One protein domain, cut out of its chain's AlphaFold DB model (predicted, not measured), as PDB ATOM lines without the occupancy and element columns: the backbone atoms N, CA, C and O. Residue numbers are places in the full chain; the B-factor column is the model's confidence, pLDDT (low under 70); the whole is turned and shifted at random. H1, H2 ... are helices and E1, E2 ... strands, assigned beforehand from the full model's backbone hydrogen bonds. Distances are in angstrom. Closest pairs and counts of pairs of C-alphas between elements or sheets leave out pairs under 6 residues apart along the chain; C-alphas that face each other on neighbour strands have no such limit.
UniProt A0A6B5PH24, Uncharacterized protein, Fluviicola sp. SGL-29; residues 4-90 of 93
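Overview. This is residues 4 to 90 of the 93 residues of an uncharacterized protein of Fluviicola sp. SGL-29 (UniProt A0A6B5PH24). A strongly twisted, four-stranded sheet has two helices over one face, H1 nearest strand E2 and H2 nearest strand E3, set about crosswise to each other, while the other face is bare. This is a two-layer arrangement, one of helices and one of strands. The 87 printed residues hold, in order, H1, E1, E2, H2, E3 and E4; the sheet order is E2, E1, E4, E3, all antiparallel, and the class is mixed. The whole is compact, with a radius of gyration of the C-alphas of 12.7 A and spans of 33 by 24 by 24 A.

Arrangement. H1, residues 4 to 17, is on the sheet at a height of 9.3 A, over E1, residues 23 to 29, and slantwise to it at 54 degrees on the local plane. E2, residues 38 to 42, forms a hairpin with E1; N 39 and O 27 are 2.8 A apart. H1 comes closest to E2 at the C-alphas of Cys 16 and Ala 42, 6.3 A. H2, residues 56 to 64, is on the sheet at 8.9 A; its closest C-alphas to E3, residues 68 to 74, are those of Val 63 and Val 69, 5.6 A. H1 and H2 are close but not clearly touching, about perpendicular at 77 degrees, with the C-alphas of Leu 5 and Asp 58 closest at 6.7 A. E4, residues 81 to 89, forms a hairpin with E3, N 86 to O 72 being 2.8 A, and neighbours E1, N 26 to O 85 being 2.8 A. In both helices every O i to N i+4 pair is within hydrogen-bond range.

Along the chain. H1 spans 19.9 A from C-alpha 4 at (190.821, 247.164, 225.609). E1 spans 19.7 A, E2 13.8 A, H2 12.6 A and E3 16.9 A. E4 spans 23.1 A, ending at C-alpha 89 at (205.187, 258.248, 227.694).

Size, cuts and confidence. The C-alphas of Asn 20 and Ile 33 are farthest apart, 37.2 A. The printed part has no cut; the link from E2 to H2, residues 43 to 55, is long. Residue 52 alone has pLDDT under 70.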
ATOM      1  N   ARG A   4     190.869 246.193 226.706       89.94
ATOM      2  CA  ARG A   4     190.821 247.164 225.609       89.94
ATOM      3  C   ARG A   4     191.799 248.309 225.869       89.94
ATOM      4  O   ARG A   4     192.555 248.653 224.972       89.94
ATOM      5  N   LEU A   5     191.835 248.844 227.092       90.69
ATOM      6  CA  LEU A   5     192.819 249.861 227.475       90.69
ATOM      7  C   LEU A   5     194.259 249.318 227.401       90.69
ATOM      8  O   LEU A   5     195.158 250.043 226.992       90.69
ATOM      9  N   GLN A   6     194.467 248.036 227.728       91.69
ATOM     10  CA  GLN A   6     195.754 247.359 227.534       91.69
ATOM     11  C   GLN A   6     196.140 247.262 226.058       91.69
ATOM     12  O   GLN A   6     197.250 247.640 225.714       91.69
ATOM     13  N   LEU A   7     195.228 246.819 225.187       92.62
ATOM     14  CA  LEU A   7     195.487 246.756 223.747       92.62
ATOM     15  C   LEU A   7     195.853 248.133 223.179       92.62
ATOM     16  O   LEU A   7     196.849 248.261 222.476       92.62
ATOM     17  N   PHE A   8     195.081 249.166 223.531       93.25
ATOM     18  CA  PHE A   8     195.378 250.543 223.134       93.25
ATOM     19  C   PHE A   8     196.770 250.982 223.596       93.25
ATOM     20  O   PHE A   8     197.531 251.547 222.814       93.25
ATOM     21  N   TRP A   9     197.115 250.704 224.854       93.88
ATOM     22  CA  TRP A   9     198.422 251.033 225.404       93.88
ATOM     23  C   TRP A   9     199.570 250.334 224.671       93.88
ATOM     24  O   TRP A   9     200.543 250.989 224.295       93.88
ATOM     25  N   ASP A  10     199.444 249.027 224.446       93.75
ATOM     26  CA  ASP A  10     200.474 248.229 223.787       93.75
ATOM     27  C   ASP A  10     200.700 248.726 222.348       93.75
ATOM     28  O   ASP A  10     201.843 248.875 221.909       93.75
ATOM     29  N   GLU A  11     199.627 249.066 221.626       94.38
ATOM     30  CA  GLU A  11     199.703 249.656 220.285       94.38
ATOM     31  C   GLU A  11     200.316 251.059 220.288       94.38
ATOM     32  O   GLU A  11     201.109 251.377 219.398       94.38
ATOM     33  N   LEU A  12     199.962 251.893 221.269       93.88
ATOM     34  CA  LEU A  12     200.487 253.250 221.413       93.88
ATOM     35  C   LEU A  12     201.998 253.222 221.643       93.88
ATOM     36  O   LEU A  12     202.729 253.886 220.906       93.88
ATOM     37  N   ILE A  13     202.463 252.432 222.618       93.94
ATOM     38  CA  ILE A  13     203.897 252.250 222.876       93.94
ATOM     39  C   ILE A  13     204.586 251.721 221.628       93.94
ATOM     40  O   ILE A  13     205.539 252.340 221.165       93.94
ATOM     41  N   THR A  14     204.080 250.630 221.046       94.50
ATOM     42  CA  THR A  14     204.741 249.970 219.913       94.50
ATOM     43  C   THR A  14     204.927 250.939 218.745       94.50
ATOM     44  O   THR A  14     205.997 251.007 218.143       94.50
ATOM     45  N   GLN A  15     203.903 251.733 218.425       95.06
ATOM     46  CA  GLN A  15     203.982 252.694 217.325       95.06
ATOM     47  C   GLN A  15     204.889 253.890 217.625       95.06
ATOM     48  O   GLN A  15     205.528 254.397 216.697       95.06
ATOM     49  N   CYS A  16     204.959 254.336 218.882       93.56
ATOM     50  CA  CYS A  16     205.879 255.386 219.322       93.56
ATOM     51  C   CYS A  16     207.339 254.897 219.288       93.56
ATOM     52  O   CYS A  16     208.201 255.568 218.715       93.56
ATOM     53  N   GLU A  17     207.604 253.684 219.783       92.44
ATOM     54  CA  GLU A  17     208.921 253.033 219.745       92.44
ATOM     55  C   GLU A  17     209.420 252.835 218.311       92.44
ATOM     56  O   GLU A  17     210.551 253.200 217.994       92.44
ATOM     57  N   GLN A  18     208.560 252.356 217.404       93.56
ATOM     58  CA  GLN A  18     208.875 252.234 215.973       93.56
ATOM     59  C   GLN A  18     209.287 253.566 215.327       93.56
ATOM     60  O   GLN A  18     209.958 253.575 214.294       93.56
ATOM     61  N   ARG A  19     208.877 254.692 215.917       93.38
ATOM     62  CA  ARG A  19     209.180 256.054 215.457       93.38
ATOM     63  C   ARG A  19     210.292 256.721 216.269       93.38
ATOM     64  O   ARG A  19     210.578 257.888 216.023       93.38
ATOM     65  N   ASN A  20     210.935 255.998 217.192       92.06
ATOM     66  CA  ASN A  20     211.971 256.502 218.099       92.06
ATOM     67  C   ASN A  20     211.549 257.767 218.869       92.06
ATOM     68  O   ASN A  20     212.360 258.662 219.100       92.06
ATOM     69  N   THR A  21     210.277 257.851 219.260       93.25
ATOM     70  CA  THR A  21     209.742 258.957 220.059       93.25
ATOM     71  C   THR A  21     208.982 258.414 221.258       93.25
ATOM     72  O   THR A  21     208.382 257.346 221.199       93.25
ATOM     73  N   PHE A  22     208.992 259.171 222.350       93.25
ATOM     74  CA  PHE A  22     208.146 258.928 223.521       93.25
ATOM     75  C   PHE A  22     207.130 260.051 223.714       93.25
ATOM     76  O   PHE A  22     206.476 260.120 224.746       93.25
ATOM     77  N   GLU A  23     207.007 260.942 222.734       94.94
ATOM     78  CA  GLU A  23     206.057 262.042 222.733       94.94
ATOM     79  C   GLU A  23     205.035 261.847 221.617       94.94
ATOM     80  O   GLU A  23     205.375 261.425 220.506       94.94
ATOM     81  N   PHE A  24     203.789 262.197 221.919       95.56
ATOM     82  CA  PHE A  24     202.696 262.195 220.961       95.56
ATOM     83  C   PHE A  24     201.748 263.369 221.214       95.56
ATOM     84  O   PHE A  24     201.646 263.889 222.326       95.56
ATOM     85  N   LEU A  25     201.050 263.788 220.166       95.31
ATOM     86  CA  LEU A  25     199.986 264.778 220.212       95.31
ATOM     87  C   LEU A  25     198.643 264.064 220.184       95.31
ATOM     88  O   LEU A  25     198.432 263.184 219.355       95.31
ATOM     89  N   PHE A  26     197.732 264.469 221.052       93.81
ATOM     90  CA  PHE A  26     196.319 264.146 220.968       93.81
ATOM     91  C   PHE A  26     195.569 265.370 220.457       93.81
ATOM     92  O   PHE A  26     195.734 266.473 220.978       93.81
ATOM     93  N   LYS A  27     194.754 265.172 219.426       92.62
ATOM     94  CA  LYS A  27     194.049 266.238 218.726       92.62
ATOM     95  C   LYS A  27     192.569 265.902 218.630       92.62
ATOM     96  O   LYS A  27     192.234 264.794 218.227       92.62
ATOM     97  N   ILE A  28     191.697 266.846 218.968       91.12
ATOM     98  CA  ILE A  28     190.260 266.769 218.682       91.12
ATOM     99  C   ILE A  28     189.936 267.854 217.668       91.12
ATOM    100  O   ILE A  28     190.260 269.022 217.887       91.12
ATOM    101  N   GLU A  29     189.268 267.472 216.588       91.50
ATOM    102  CA  GLU A  29     188.844 268.386 215.530       91.50
ATOM    103  C   GLU A  29     187.311 268.484 215.486       91.50
ATOM    104  O   GLU A  29     186.621 267.588 215.957       91.50
ATOM    105  N   SER A  30     186.756 269.560 214.926       90.75
ATOM    106  CA  SER A  30     185.328 269.754 214.658       90.75
ATOM    107  C   SER A  30     185.085 269.744 213.157       90.75
ATOM    108  O   SER A  30     185.513 270.646 212.447       90.75
ATOM    109  N   TRP A  31     184.386 268.725 212.657       88.75
ATOM    110  CA  TRP A  31     184.139 268.537 211.220       88.75
ATOM    111  C   TRP A  31     182.696 268.897 210.826       88.75
ATOM    112  O   TRP A  31     182.165 268.430 209.819       88.75
ATOM    113  N   GLY A  32     182.034 269.723 211.639       83.50
ATOM    114  CA  GLY A  32     180.635 270.111 211.476       83.50
ATOM    115  C   GLY A  32     179.798 269.833 212.722       83.50
ATOM    116  O   GLY A  32     180.312 269.591 213.814       83.50
ATOM    117  N   ILE A  33     178.475 269.898 212.566       77.75
ATOM    118  CA  ILE A  33     177.536 269.812 213.689       77.75
ATOM    119  C   ILE A  33     177.622 268.419 214.330       77.75
ATOM    120  O   ILE A  33     177.232 267.428 213.720       77.75
ATOM    121  N   LEU A  34     178.097 268.382 215.580       77.50
ATOM    122  CA  LEU A  34     178.199 267.203 216.457       77.50
ATOM    123  C   LEU A  34     179.202 266.119 216.030       77.50
ATOM    124  O   LEU A  34     179.225 265.057 216.651       77.50
ATOM    125  N   TRP A  35     180.050 266.368 215.030       85.31
ATOM    126  CA  TRP A  35     181.110 265.426 214.671       85.31
ATOM    127  C   TRP A  35     182.476 265.943 215.108       85.31
ATOM    128  O   TRP A  35     183.013 266.888 214.528       85.31
ATOM    129  N   THR A  36     183.018 265.311 216.150       87.44
ATOM    130  CA  THR A  36     184.306 265.674 216.741       87.44
ATOM    131  C   THR A  36     185.260 264.479 216.767       87.44
ATOM    132  O   THR A  36     185.365 263.812 217.805       87.44
ATOM    133  N   PRO A  37     185.884 264.120 215.629       89.38
ATOM    134  CA  PRO A  37     186.866 263.046 215.609       89.38
ATOM    135  C   PRO A  37     188.096 263.418 216.440       89.38
ATOM    136  O   PRO A  37     188.421 264.593 216.628       89.38
ATOM    137  N   TRP A  38     188.791 262.392 216.919       89.44
ATOM    138  CA  TRP A  38     190.063 262.540 217.604       89.44
ATOM    139  C   TRP A  38     191.158 261.793 216.853       89.44
ATOM    140  O   TRP A  38     190.904 260.809 216.157       89.44
ATOM    141  N   PHE A  39     192.385 262.260 217.030       91.50
ATOM    142  CA  PHE A  39     193.569 261.731 216.378       91.50
ATOM    143  C   PHE A  39     194.738 261.722 217.358       91.50
ATOM    144  O   PHE A  39     194.827 262.567 218.252       91.50
ATOM    145  N   ILE A  40     195.648 260.768 217.179       93.62
ATOM    146  CA  ILE A  40     196.923 260.736 217.892       93.62
ATOM    147  C   ILE A  40     198.040 260.766 216.859       93.62
ATOM    148  O   ILE A  40     198.040 259.961 215.929       93.62
ATOM    149  N   TYR A  41     198.998 261.667 217.039       94.50
ATOM    150  CA  TYR A  41     200.154 261.820 216.165       94.50
ATOM    151  C   TYR A  41     201.435 261.591 216.947       94.50
ATOM    152  O   TYR A  41     201.585 262.117 218.042       94.50
ATOM    153  N   ALA A  42     202.393 260.877 216.372       94.69
ATOM    154  CA  ALA A  42     203.747 260.816 216.906       94.69
ATOM    155  C   ALA A  42     204.736 261.087 215.771       94.69
ATOM    156  O   ALA A  42     204.661 260.439 214.726       94.69
ATOM    157  N   ASN A  43     205.647 262.044 215.980       91.25
ATOM    158  CA  ASN A  43     206.613 262.491 214.968       91.25
ATOM    159  C   ASN A  43     205.940 262.848 213.621       91.25
ATOM    160  O   ASN A  43     206.256 262.267 212.586       91.25
ATOM    161  N   ASP A  44     204.931 263.726 213.673       88.06
ATOM    162  CA  ASP A  44     204.118 264.205 212.538       88.06
ATOM    163  C   ASP A  44     203.333 263.136 211.751       88.06
ATOM    164  O   ASP A  44     202.703 263.430 210.736       88.06
ATOM    165  N   ALA A  45     203.299 261.891 212.234       91.69
ATOM    166  CA  ALA A  45     202.536 260.804 211.629       91.69
ATOM    167  C   ALA A  45     201.331 260.418 212.495       91.69
ATOM    168  O   ALA A  45     201.483 260.154 213.689       91.69
ATOM    169  N   SER A  46     200.146 260.317 211.883       92.69
ATOM    170  CA  SER A  46     198.958 259.778 212.558       92.69
ATOM    171  C   SER A  46     199.180 258.312 212.917       92.69
ATOM    172  O   SER A  46     199.581 257.505 212.073       92.69
ATOM    173  N   LEU A  47     198.877 257.962 214.162       93.12
ATOM    174  CA  LEU A  47     198.864 256.589 214.644       93.12
ATOM    175  C   LEU A  47     197.545 255.911 214.264       93.12
ATOM    176  O   LEU A  47     196.523 256.576 214.090       93.12
ATOM    177  N   GLN A  48     197.588 254.591 214.100       91.38
ATOM    178  CA  GLN A  48     196.433 253.768 213.738       91.38
ATOM    179  C   GLN A  48     196.211 252.726 214.826       91.38
ATOM    180  O   GLN A  48     197.148 252.034 215.208       91.38
ATOM    181  N   PHE A  49     194.984 252.600 215.318       90.06
ATOM    182  CA  PHE A  49     194.656 251.684 216.409       90.06
ATOM    183  C   PHE A  49     193.630 250.662 215.946       90.06
ATOM    184  O   PHE A  49     192.739 250.987 215.162       90.06
ATOM    185  N   THR A  50     193.736 249.429 216.439       88.12
ATOM    186  CA  THR A  50     192.723 248.398 216.166       88.12
ATOM    187  C   THR A  50     191.538 248.494 217.127       88.12
ATOM    188  O   THR A  50     190.448 247.997 216.834       88.12
ATOM    189  N   ALA A  51     191.728 249.148 218.277       77.06
ATOM    190  CA  ALA A  51     190.657 249.425 219.219       77.06
ATOM    191  C   ALA A  51     189.765 250.566 218.696       77.06
ATOM    192  O   ALA A  51     190.132 251.735 218.743       77.06
ATOM    193  N   ASN A  52     188.562 250.218 218.238       69.69
ATOM    194  CA  ASN A  52     187.625 251.172 217.628       69.69
ATOM    195  C   ASN A  52     186.902 252.090 218.637       69.69
ATOM    196  O   ASN A  52     186.330 253.096 218.237       69.69
ATOM    197  N   ASP A  53     186.950 251.765 219.934       75.88
ATOM    198  CA  ASP A  53     186.220 252.467 221.002       75.88
ATOM    199  C   ASP A  53     187.173 253.172 221.988       75.88
ATOM    200  O   ASP A  53     186.993 253.100 223.209       75.88
ATOM    201  N   ILE A  54     188.252 253.785 221.493       82.19
ATOM    202  CA  ILE A  54     189.119 254.636 222.323       82.19
ATOM    203  C   ILE A  54     188.453 256.007 222.491       82.19
ATOM    204  O   ILE A  54     187.882 256.574 221.559       82.19
ATOM    205  N   SER A  55     188.528 256.534 223.706       82.12
ATOM    206  CA  SER A  55     187.944 257.806 224.111       82.12
ATOM    207  C   SER A  55     188.960 258.653 224.873       82.12
ATOM    208  O   SER A  55     189.946 258.146 225.405       82.12
ATOM    209  N   GLU A  56     188.676 259.942 225.036       83.56
ATOM    210  CA  GLU A  56     189.478 260.833 225.886       83.56
ATOM    211  C   GLU A  56     189.611 260.310 227.334       83.56
ATOM    212  O   GLU A  56     190.641 260.482 227.987       83.56
ATOM    213  N   SER A  57     188.595 259.590 227.830       87.75
ATOM    214  CA  SER A  57     188.636 258.990 229.167       87.75
ATOM    215  C   SER A  57     189.736 257.933 229.323       87.75
ATOM    216  O   SER A  57     190.202 257.693 230.438       87.75
ATOM    217  N   ASP A  58     190.199 257.344 228.222       90.44
ATOM    218  CA  ASP A  58     191.280 256.362 228.216       90.44
ATOM    219  C   ASP A  58     192.643 257.011 228.392       90.44
ATOM    220  O   ASP A  58     193.436 256.538 229.203       90.44
ATOM    221  N   LEU A  59     192.881 258.144 227.726       90.75
ATOM    222  CA  LEU A  59     194.075 258.957 227.963       90.75
ATOM    223  C   LEU A  59     194.127 259.424 229.416       90.75
ATOM    224  O   LEU A  59     195.156 259.272 230.073       90.75
ATOM    225  N   LYS A  60     192.994 259.885 229.963       91.69
ATOM    226  CA  LYS A  60     192.908 260.254 231.382       91.69
ATOM    227  C   LYS A  60     193.278 259.089 232.303       91.69
ATOM    228  O   LYS A  60     194.057 259.273 233.232       91.69
ATOM    229  N   ARG A  61     192.793 257.877 232.019       93.44
ATOM    230  CA  ARG A  61     193.181 256.678 232.781       93.44
ATOM    231  C   ARG A  61     194.678 256.388 232.680       93.44
ATOM    232  O   ARG A  61     195.279 256.040 233.691       93.44
ATOM    233  N   LEU A  62     195.295 256.533 231.505       93.38
ATOM    234  CA  LEU A  62     196.746 256.353 231.347       93.38
ATOM    235  C   LEU A  62     197.550 257.401 232.138       93.38
ATOM    236  O   LEU A  62     198.600 257.069 232.696       93.38
ATOM    237  N   VAL A  63     197.050 258.637 232.240       93.94
ATOM    238  CA  VAL A  63     197.623 259.681 233.110       93.94
ATOM    239  C   VAL A  63     197.487 259.299 234.585       93.94
ATOM    240  O   VAL A  63     198.473 259.350 235.321       93.94
ATOM    241  N   ASP A  64     196.301 258.860 235.020       94.00
ATOM    242  CA  ASP A  64     196.039 258.443 236.406       94.00
ATOM    243  C   ASP A  64     196.925 257.251 236.820       94.00
ATOM    244  O   ASP A  64     197.419 257.182 237.948       94.00
ATOM    245  N   LEU A  65     197.192 256.337 235.879       92.94
ATOM    246  CA  LEU A  65     198.121 255.215 236.037       92.94
ATOM    247  C   LEU A  65     199.603 255.627 235.955       92.94
ATOM    248  O   LEU A  65     200.477 254.781 236.128       92.94
ATOM    249  N   LYS A  66     199.900 256.914 235.728       93.88
ATOM    250  CA  LYS A  66     201.248 257.485 235.559       93.88
ATOM    251  C   LYS A  66     202.035 256.889 234.388       93.88
ATOM    252  O   LYS A  66     203.261 256.967 234.384       93.88
ATOM    253  N   MET A  67     201.347 256.319 233.406       94.44
ATOM    254  CA  MET A  67     201.953 255.710 232.219       94.44
ATOM    255  C   MET A  67     202.304 256.773 231.175       94.44
ATOM    256  O   MET A  67     203.320 256.676 230.491       94.44
ATOM    257  N   ILE A  68     201.501 257.834 231.114       95.62
ATOM    258  CA  ILE A  68     201.778 259.042 230.338       95.62
ATOM    259  C   ILE A  68     201.680 260.277 231.237       95.62
ATOM    260  O   ILE A  68     201.139 260.226 232.344       95.62
ATOM    261  N   VAL A  69     202.208 261.399 230.767       96.31
ATOM    262  CA  VAL A  69     202.079 262.708 231.408       96.31
ATOM    263  C   VAL A  69     201.725 263.756 230.363       96.31
ATOM    264  O   VAL A  69     202.273 263.732 229.264       96.31
ATOM    265  N   LEU A  70     200.802 264.657 230.702       95.19
ATOM    266  CA  LEU A  70     200.536 265.851 229.905       95.19
ATOM    267  C   LEU A  70     201.734 266.797 230.034       95.19
ATOM    268  O   LEU A  70     202.117 267.163 231.145       95.19
ATOM    269  N   VAL A  71     202.333 267.153 228.904       95.94
ATOM    270  CA  VAL A  71     203.483 268.060 228.817       95.94
ATOM    271  C   VAL A  71     203.009 269.486 228.571       95.94
ATOM    272  O   VAL A  71     203.489 270.412 229.218       95.94
ATOM    273  N   GLU A  72     202.075 269.656 227.636       95.19
ATOM    274  CA  GLU A  72     201.642 270.967 227.162       95.19
ATOM    275  C   GLU A  72     200.226 270.903 226.580       95.19
ATOM    276  O   GLU A  72     199.861 269.935 225.912       95.19
ATOM    277  N   GLU A  73     199.449 271.961 226.803       95.00
ATOM    278  CA  GLU A  73     198.227 272.254 226.051       95.00
ATOM    279  C   GLU A  73     198.572 273.274 224.966       95.00
ATOM    280  O   GLU A  73     199.047 274.373 225.262       95.00
ATOM    281  N   ILE A  74     198.360 272.910 223.705       93.81
ATOM    282  CA  ILE A  74     198.714 273.750 222.563       93.81
ATOM    283  C   ILE A  74     197.462 274.501 222.122       93.81
ATOM    284  O   ILE A  74     196.408 273.905 221.892       93.81
ATOM    285  N   ALA A  75     197.580 275.823 221.993       91.31
ATOM    286  CA  ALA A  75     196.489 276.648 221.500       91.31
ATOM    287  C   ALA A  75     196.120 276.234 220.060       91.31
ATOM    288  O   ALA A  75     197.006 276.207 219.200       91.31
ATOM    289  N   PRO A  76     194.837 275.942 219.777       89.44
ATOM    290  CA  PRO A  76     194.362 275.700 218.424       89.44
ATOM    291  C   PRO A  76     194.731 276.841 217.474       89.44
ATOM    292  O   PRO A  76     194.466 278.009 217.765       89.44
ATOM    293  N   VAL A  77     195.342 276.498 216.342       87.88
ATOM    294  CA  VAL A  77     195.657 277.459 215.272       87.88
ATOM    295  C   VAL A  77     194.700 277.282 214.094       87.88
ATOM    296  O   VAL A  77     194.292 278.271 213.486       87.88
ATOM    297  N   ASP A  78     194.317 276.040 213.784       86.06
ATOM    298  CA  ASP A  78     193.299 275.746 212.780       86.06
ATOM    299  C   ASP A  78     191.892 275.937 213.387       86.06
ATOM    300  O   ASP A  78     191.641 275.455 214.492       86.06
ATOM    301  N   PRO A  79     190.951 276.610 212.698       84.81
ATOM    302  CA  PRO A  79     189.559 276.727 213.144       84.81
ATOM    303  C   PRO A  79     188.838 275.393 213.380       84.81
ATOM    304  O   PRO A  79     187.818 275.373 214.070       84.81
ATOM    305  N   LEU A  80     189.320 274.301 212.782       89.19
ATOM    306  CA  LEU A  80     188.803 272.957 213.016       89.19
ATOM    307  C   LEU A  80     189.300 272.379 214.341       89.19
ATOM    308  O   LEU A  80     188.651 271.497 214.893       89.19
ATOM    309  N   ASP A  81     190.413 272.861 214.882       89.50
ATOM    310  CA  ASP A  81     191.026 272.289 216.071       89.50
ATOM    311  C   ASP A  81     190.262 272.740 217.317       89.50
ATOM    312  O   ASP A  81     190.216 273.916 217.667       89.50
ATOM    313  N   LEU A  82     189.655 271.788 218.022       90.12
ATOM    314  CA  LEU A  82     189.005 272.055 219.303       90.12
ATOM    315  C   LEU A  82     189.988 271.937 220.460       90.12
ATOM    316  O   LEU A  82     189.868 272.646 221.459       90.12
ATOM    317  N   LYS A  83     190.928 270.998 220.347       92.19
ATOM    318  CA  LYS A  83     191.845 270.649 221.424       92.19
ATOM    319  C   LYS A  83     193.113 270.030 220.862       92.19
ATOM    320  O   LYS A  83     193.036 269.138 220.019       92.19
ATOM    321  N   ILE A  84     194.260 270.475 221.366       94.31
ATOM    322  CA  ILE A  84     195.567 269.901 221.054       94.31
ATOM    323  C   ILE A  84     196.337 269.758 222.364       94.31
ATOM    324  O   ILE A  84     196.570 270.734 223.074       94.31
ATOM    325  N   GLU A  85     196.740 268.540 222.689       95.38
ATOM    326  CA  GLU A  85     197.500 268.225 223.894       95.38
ATOM    327  C   GLU A  85     198.731 267.410 223.534       95.38
ATOM    328  O   GLU A  85     198.651 266.438 222.783       95.38
ATOM    329  N   LYS A  86     199.873 267.772 224.111       95.88
ATOM    330  CA  LYS A  86     201.108 267.007 223.998       95.88
ATOM    331  C   LYS A  86     201.285 266.130 225.225       95.88
ATOM    332  O   LYS A  86     201.333 266.623 226.350       95.88
ATOM    333  N   TYR A  87     201.459 264.838 224.996       95.88
ATOM    334  CA  TYR A  87     201.723 263.847 226.026       95.88
ATOM    335  C   TYR A  87     203.103 263.222 225.845       95.88
ATOM    336  O   TYR A  87     203.616 263.100 224.733       95.88
ATOM    337  N   GLN A  88     203.679 262.779 226.959       95.81
ATOM    338  CA  GLN A  88     204.911 262.004 226.998       95.81
ATOM    339  C   GLN A  88     204.674 260.673 227.715       95.81
ATOM    340  O   GLN A  88     204.117 260.632 228.813       95.81
ATOM    341  N   ILE A  89     205.126 259.583 227.104       94.88
ATOM    342  CA  ILE A  89     205.187 258.248 227.694       94.88
ATOM    343  C   ILE A  89     206.267 258.252 228.772       94.88
ATOM    344  O   ILE A  89     207.425 258.586 228.514       94.88
ATOM    345  N   LYS A  90     205.904 257.854 229.992       91.12
ATOM    346  CA  LYS A  90     206.895 257.607 231.036       91.12
ATOM    347  C   LYS A  90     207.542 256.260 230.760       91.12
ATOM    348  O   LYS A  90     206.874 255.232 230.822       91.12
TER     349      LYS A  90